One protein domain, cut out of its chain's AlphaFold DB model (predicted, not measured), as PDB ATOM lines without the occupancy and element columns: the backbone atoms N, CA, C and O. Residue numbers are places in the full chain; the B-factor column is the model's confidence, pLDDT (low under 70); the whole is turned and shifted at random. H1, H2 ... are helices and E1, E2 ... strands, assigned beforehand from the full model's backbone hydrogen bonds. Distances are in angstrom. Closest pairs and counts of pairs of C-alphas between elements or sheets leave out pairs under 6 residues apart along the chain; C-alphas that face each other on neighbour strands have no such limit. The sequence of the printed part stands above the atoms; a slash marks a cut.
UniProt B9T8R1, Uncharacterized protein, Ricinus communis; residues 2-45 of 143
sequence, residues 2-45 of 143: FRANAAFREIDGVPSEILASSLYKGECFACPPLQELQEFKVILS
ATOM      1  N   PHE A   2     156.380 -15.319 100.168       97.56
ATOM      2  CA  PHE A   2     157.486 -15.657 101.064       97.56
ATOM      3  C   PHE A   2     158.476 -14.494 101.190       97.56
ATOM      4  O   PHE A   2     158.763 -13.790 100.221       97.56
ATOM      5  N   ARG A   3     158.991 -14.281 102.400       96.75
ATOM      6  CA  ARG A   3     159.961 -13.244 102.768       96.75
ATOM      7  C   ARG A   3     161.284 -13.918 103.133       96.75
ATOM      8  O   ARG A   3     161.483 -14.350 104.271       96.75
ATOM      9  N   ALA A   4     162.186 -13.976 102.158       96.12
ATOM     10  CA  ALA A   4     163.544 -14.488 102.285       96.12
ATOM     11  C   ALA A   4     164.459 -13.436 102.937       96.12
ATOM     12  O   ALA A   4     165.236 -12.743 102.275       96.12
ATOM     13  N   ASN A   5     164.347 -13.294 104.256       95.50
ATOM     14  CA  ASN A   5     165.219 -12.408 105.023       95.50
ATOM     15  C   ASN A   5     166.678 -12.897 105.012       95.50
ATOM     16  O   ASN A   5     166.967 -14.087 104.836       95.50
ATOM     17  N   ALA A   6     167.604 -11.964 105.244       94.06
ATOM     18  CA  ALA A   6     168.999 -12.303 105.502       94.06
ATOM     19  C   ALA A   6     169.092 -13.219 106.728       94.06
ATOM     20  O   ALA A   6     168.398 -12.989 107.717       94.06
ATOM     21  N   ALA A   7     169.952 -14.240 106.664       93.62
ATOM     22  CA  ALA A   7     170.022 -15.290 107.684       93.62
ATOM     23  C   ALA A   7     170.167 -14.725 109.107       93.62
ATOM     24  O   ALA A   7     169.449 -15.153 110.004       93.62
ATOM     25  N   PHE A   8     171.019 -13.710 109.273       93.06
ATOM     26  CA  PHE A   8     171.316 -13.065 110.555       93.06
ATOM     27  C   PHE A   8     170.627 -11.703 110.727       93.06
ATOM     28  O   PHE A   8     171.151 -10.814 111.392       93.06
ATOM     29  N   ARG A   9     169.471 -11.489 110.087       93.75
ATOM     30  CA  ARG A   9     168.637 -10.322 110.395       93.75
ATOM     31  C   ARG A   9     168.153 -10.440 111.844       93.75
ATOM     32  O   ARG A   9     167.617 -11.476 112.218       93.75
ATOM     33  N   GLU A  10     168.307  -9.375 112.626       93.56
ATOM     34  CA  GLU A  10     167.768  -9.301 113.988       93.56
ATOM     35  C   GLU A  10     166.245  -9.466 113.967       93.56
ATOM     36  O   GLU A  10     165.547  -8.714 113.279       93.56
ATOM     37  N   ILE A  11     165.743 -10.460 114.703       93.06
ATOM     38  CA  ILE A  11     164.323 -10.827 114.711       93.06
ATOM     39  C   ILE A  11     163.443  -9.719 115.298       93.06
ATOM     40  O   ILE A  11     162.391  -9.426 114.735       93.06
ATOM     41  N   ASP A  12     163.918  -9.035 116.341       92.69
ATOM     42  CA  ASP A  12     163.196  -7.943 117.006       92.69
ATOM     43  C   ASP A  12     162.970  -6.738 116.076       92.69
ATOM     44  O   ASP A  12     162.048  -5.947 116.264       92.69
ATOM     45  N   GLY A  13     163.792  -6.612 115.029       91.06
ATOM     46  CA  GLY A  13     163.671  -5.587 113.996       91.06
ATOM     47  C   GLY A  13     162.790  -5.985 112.809       91.06
ATOM     48  O   GLY A  13     162.865  -5.322 111.766       91.06
ATOM     49  N   VAL A  14     162.030  -7.083 112.901       93.38
ATOM     50  CA  VAL A  14     161.118  -7.558 111.850       93.38
ATOM     51  C   VAL A  14     159.668  -7.508 112.358       93.38
ATOM     52  O   VAL A  14     159.342  -8.193 113.324       93.38
ATOM     53  N   PRO A  15     158.775  -6.739 111.703       94.88
ATOM     54  CA  PRO A  15     157.350  -6.703 112.036       94.88
ATOM     55  C   PRO A  15     156.705  -8.095 112.054       94.88
ATOM     56  O   PRO A  15     157.036  -8.950 111.225       94.88
ATOM     57  N   SER A  16     155.752  -8.314 112.962       93.00
ATOM     58  CA  SER A  16     155.092  -9.614 113.155       93.00
ATOM     59  C   SER A  16     154.371 -10.104 111.896       93.00
ATOM     60  O   SER A  16     154.388 -11.301 111.599       93.00
ATOM     61  N   GLU A  17     153.819  -9.194 111.093       91.50
ATOM     62  CA  GLU A  17     153.159  -9.517 109.827       91.50
ATOM     63  C   GLU A  17     154.152 -10.047 108.782       91.50
ATOM     64  O   GLU A  17     153.813 -10.899 107.958       91.50
ATOM     65  N   ILE A  18     155.401  -9.569 108.821       92.19
ATOM     66  CA  ILE A  18     156.476 -10.046 107.946       92.19
ATOM     67  C   ILE A  18     156.994 -11.397 108.438       92.19
ATOM     68  O   ILE A  18     157.217 -12.284 107.611       92.19
ATOM     69  N   LEU A  19     157.134 -11.578 109.757       93.56
ATOM     70  CA  LEU A  19     157.561 -12.848 110.355       93.56
ATOM     71  C   LEU A  19     156.644 -14.008 109.959       93.56
ATOM     72  O   LEU A  19     157.144 -15.081 109.634       93.56
ATOM     73  N   ALA A  20     155.329 -13.778 109.888       93.00
ATOM     74  CA  ALA A  20     154.359 -14.781 109.439       93.00
ATOM     75  C   ALA A  20     154.585 -15.263 107.989       93.00
ATOM     76  O   ALA A  20     154.114 -16.333 107.612       93.00
ATOM     77  N   SER A  21     155.302 -14.484 107.171       95.31
ATOM     78  CA  SER A  21     155.662 -14.829 105.789       95.31
ATOM     79  C   SER A  21     157.122 -15.273 105.638       95.31
ATOM     80  O   SER A  21     157.603 -15.422 104.514       95.31
ATOM     81  N   SER A  22     157.850 -15.452 106.738       96.06
ATOM     82  CA  SER A  22     159.253 -15.856 106.760       96.06
ATOM     83  C   SER A  22     159.419 -17.231 107.392       96.06
ATOM     84  O   SER A  22     158.577 -17.697 108.151       96.06
ATOM     85  N   LEU A  23     160.549 -17.874 107.108       96.00
ATOM     86  CA  LEU A  23     160.938 -19.108 107.772       96.00
ATOM     87  C   LEU A  23     162.059 -18.792 108.757       96.00
ATOM     88  O   LEU A  23     163.143 -18.383 108.349       96.00
ATOM     89  N   TYR A  24     161.804 -18.987 110.045       94.81
ATOM     90  CA  TYR A  24     162.799 -18.836 111.104       94.81
ATOM     91  C   TYR A  24     163.012 -20.200 111.768       94.81
ATOM     92  O   TYR A  24     162.050 -20.823 112.216       94.81
ATOM     93  N   LYS A  25     164.249 -20.708 111.769       92.38
ATOM     94  CA  LYS A  25     164.598 -22.026 112.327       92.38
ATOM     95  C   LYS A  25     165.826 -21.895 113.221       92.38
ATOM     96  O   LYS A  25     166.869 -21.428 112.771       92.38
ATOM     97  N   GLY A  26     165.710 -22.353 114.467       88.62
ATOM     98  CA  GLY A  26     166.772 -22.203 115.462       88.62
ATOM     99  C   GLY A  26     167.025 -20.726 115.754       88.62
ATOM    100  O   GLY A  26     166.185 -20.069 116.361       88.62
ATOM    101  N   GLU A  27     168.157 -20.215 115.278       89.31
ATOM    102  CA  GLU A  27     168.636 -18.851 115.546       89.31
ATOM    103  C   GLU A  27     168.782 -18.000 114.271       89.31
ATOM    104  O   GLU A  27     169.418 -16.948 114.293       89.31
ATOM    105  N   CYS A  28     168.244 -18.450 113.129       94.75
ATOM    106  CA  CYS A  28     168.389 -17.726 111.869       94.75
ATOM    107  C   CYS A  28     167.177 -17.848 110.934       94.75
ATOM    108  O   CYS A  28     166.381 -18.793 110.985       94.75
ATOM    109  N   PHE A  29     167.063 -16.882 110.018       96.50
ATOM    110  CA  PHE A  29     166.119 -16.966 108.908       96.50
ATOM    111  C   PHE A  29     166.586 -18.013 107.895       96.50
ATOM    112  O   PHE A  29     167.634 -17.874 107.253       96.50
ATOM    113  N   ALA A  30     165.784 -19.054 107.710       96.00
ATOM    114  CA  ALA A  30     166.056 -20.168 106.814       96.00
ATOM    115  C   ALA A  30     165.417 -19.967 105.426       96.00
ATOM    116  O   ALA A  30     164.580 -19.088 105.219       96.00
ATOM    117  N   CYS A  31     165.844 -20.789 104.468       96.38
ATOM    118  CA  CYS A  31     165.221 -20.898 103.154       96.38
ATOM    119  C   CYS A  31     164.413 -22.209 103.133       96.38
ATOM    120  O   CYS A  31     164.943 -23.226 103.585       96.38
ATOM    121  N   PRO A  32     163.137 -22.196 102.715       96.38
ATOM    122  CA  PRO A  32     162.356 -23.409 102.506       96.38
ATOM    123  C   PRO A  32     162.984 -24.303 101.426       96.38
ATOM    124  O   PRO A  32     163.702 -23.785 100.568       96.38
ATOM    125  N   PRO A  33     162.690 -25.615 101.429       97.06
ATOM    126  CA  PRO A  33     163.106 -26.505 100.351       97.06
ATOM    127  C   PRO A  33     162.439 -26.122  99.022       97.06
ATOM    128  O   PRO A  33     161.373 -25.499  99.002       97.06
ATOM    129  N   LEU A  34     163.029 -26.565  97.907       97.94
ATOM    130  CA  LEU A  34     162.571 -26.260  96.544       97.94
ATOM    131  C   LEU A  34     161.063 -26.420  96.336       97.94
ATOM    132  O   LEU A  34     160.425 -25.544  95.758       97.94
ATOM    133  N   GLN A  35     160.500 -27.531  96.815       97.50
ATOM    134  CA  GLN A  35     159.089 -27.852  96.620       97.50
ATOM    135  C   GLN A  35     158.175 -26.781  97.227       97.50
ATOM    136  O   GLN A  35     157.198 -26.400  96.604       97.50
ATOM    137  N   GLU A  36     158.516 -26.246  98.401       97.19
ATOM    138  CA  GLU A  36     157.761 -25.148  99.012       97.19
ATOM    139  C   GLU A  36     158.027 -23.819  98.296       97.19
ATOM    140  O   GLU A  36     157.106 -23.029  98.091       97.19
ATOM    141  N   LEU A  37     159.278 -23.573  97.881       97.62
ATOM    142  CA  LEU A  37     159.645 -22.350  97.167       97.62
ATOM    143  C   LEU A  37     158.827 -22.159  95.883       97.62
ATOM    144  O   LEU A  37     158.386 -21.044  95.608       97.62
ATOM    145  N   GLN A  38     158.595 -23.239  95.136       96.62
ATOM    146  CA  GLN A  38     157.849 -23.226  93.874       96.62
ATOM    147  C   GLN A  38     156.346 -22.940  94.044       96.62
ATOM    148  O   GLN A  38     155.700 -22.469  93.106       96.62
ATOM    149  N   GLU A  39     155.785 -23.158  95.236       96.44
ATOM    150  CA  GLU A  39     154.378 -22.850  95.525       96.44
ATOM    151  C   GLU A  39     154.144 -21.345  95.752       96.44
ATOM    152  O   GLU A  39     153.039 -20.823  95.546       96.44
ATOM    153  N   PHE A  40     155.182 -20.596  96.142       97.44
ATOM    154  CA  PHE A  40     155.050 -19.165  96.380       97.44
ATOM    155  C   PHE A  40     154.975 -18.373  95.074       97.44
ATOM    156  O   PHE A  40     155.930 -18.268  94.315       97.44
ATOM    157  N   LYS A  41     153.855 -17.669  94.876       96.31
ATOM    158  CA  LYS A  41     153.677 -16.757  93.731       96.31
ATOM    159  C   LYS A  41     154.575 -15.518  93.766       96.31
ATOM    160  O   LYS A  41     154.836 -14.924  92.730       96.31
ATOM    161  N   VAL A  42     154.997 -15.100  94.960       97.50
ATOM    162  CA  VAL A  42     155.837 -13.915  95.170       97.50
ATOM    163  C   VAL A  42     156.840 -14.222  96.271       97.50
ATOM    164  O   VAL A  42     156.435 -14.604  97.376       97.50
ATOM    165  N   ILE A  43     158.120 -14.004  95.971       98.12
ATOM    166  CA  ILE A  43     159.228 -14.097  96.920       98.12
ATOM    167  C   ILE A  43     159.926 -12.742  96.993       98.12
ATOM    168  O   ILE A  43     160.303 -12.173  95.974       98.12
ATOM    169  N   LEU A  44     160.107 -12.231  98.208       97.50
ATOM    170  CA  LEU A  44     160.844 -11.001  98.467       97.50
ATOM    171  C   LEU A  44     162.158 -11.349  99.147       97.50
ATOM    172  O   LEU A  44     162.163 -12.070 100.141       97.50
ATOM    173  N   SER A  45     163.257 -10.822  98.622       96.88
ATOM    174  CA  SER A  45     164.605 -11.073  99.122       96.88
ATOM    175  C   SER A  45     165.466  -9.827  98.960       96.88
ATOM    176  O   SER A  45     165.209  -8.994  98.090       96.88
TER     177      SER A  45
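This is residues 2 to 45 of the 143 residues of an uncharacterized protein of Ricinus communis (UniProt B9T8R1). Little regular structure is formed: a small ribbon of two short parallel strands, E1 and E2, and two short helices, with H2 at one end of the longest axis and H1 apart from it; long loops run from E1 to H1 and from H1 to H2, and a tight link joins H2 to E2. Within the loop of residues 20 to 33, residues 24 to 25 pair antiparallel with 28 to 29. The printed part has 44 residues, 16 in named elements, in the order E1, H1, H2, E2; the class is mixed. It is compact, with a radius of gyration of the C-alphas of 10.2 A and spans of 28 by 19 by 14 A.

E1, residues 2 to 4, and E2, residues 43 to 45, are parallel neighbours at 20 degrees; N 4 and O 44 are within hydrogen-bond range at 2.8 A. With H1, residues 16 to 19, and H2, residues 34 to 39, between them, they form a strand-helix-strand unit, two parallel neighbour strands with helices between. The closest C-alphas of E1 and H1, Arg 3 and Ile 18, are 7.0 A apart. E1 and H2 are only just apart, at 8.0 A. H2 has 1 of 2 O i to N i+4 pairs within range; H1 is too short for any.

E1 begins at C-alpha 2 (157.486, -15.657, 101.064) and spans 6.3 A; H1 spans 4.9 A. H2 spans 8.9 A, and E2, 6.6 A, ends at C-alpha 45 (164.605, -11.073, 99.122).

The farthest C-alphas, Asp 12 and Gln 35, are 28.8 A apart. The printed part has no cut; the links E1 to H1 and H1 to H2 are long, H2 to E2 tight. No printed residue is under 70 in pLDDT.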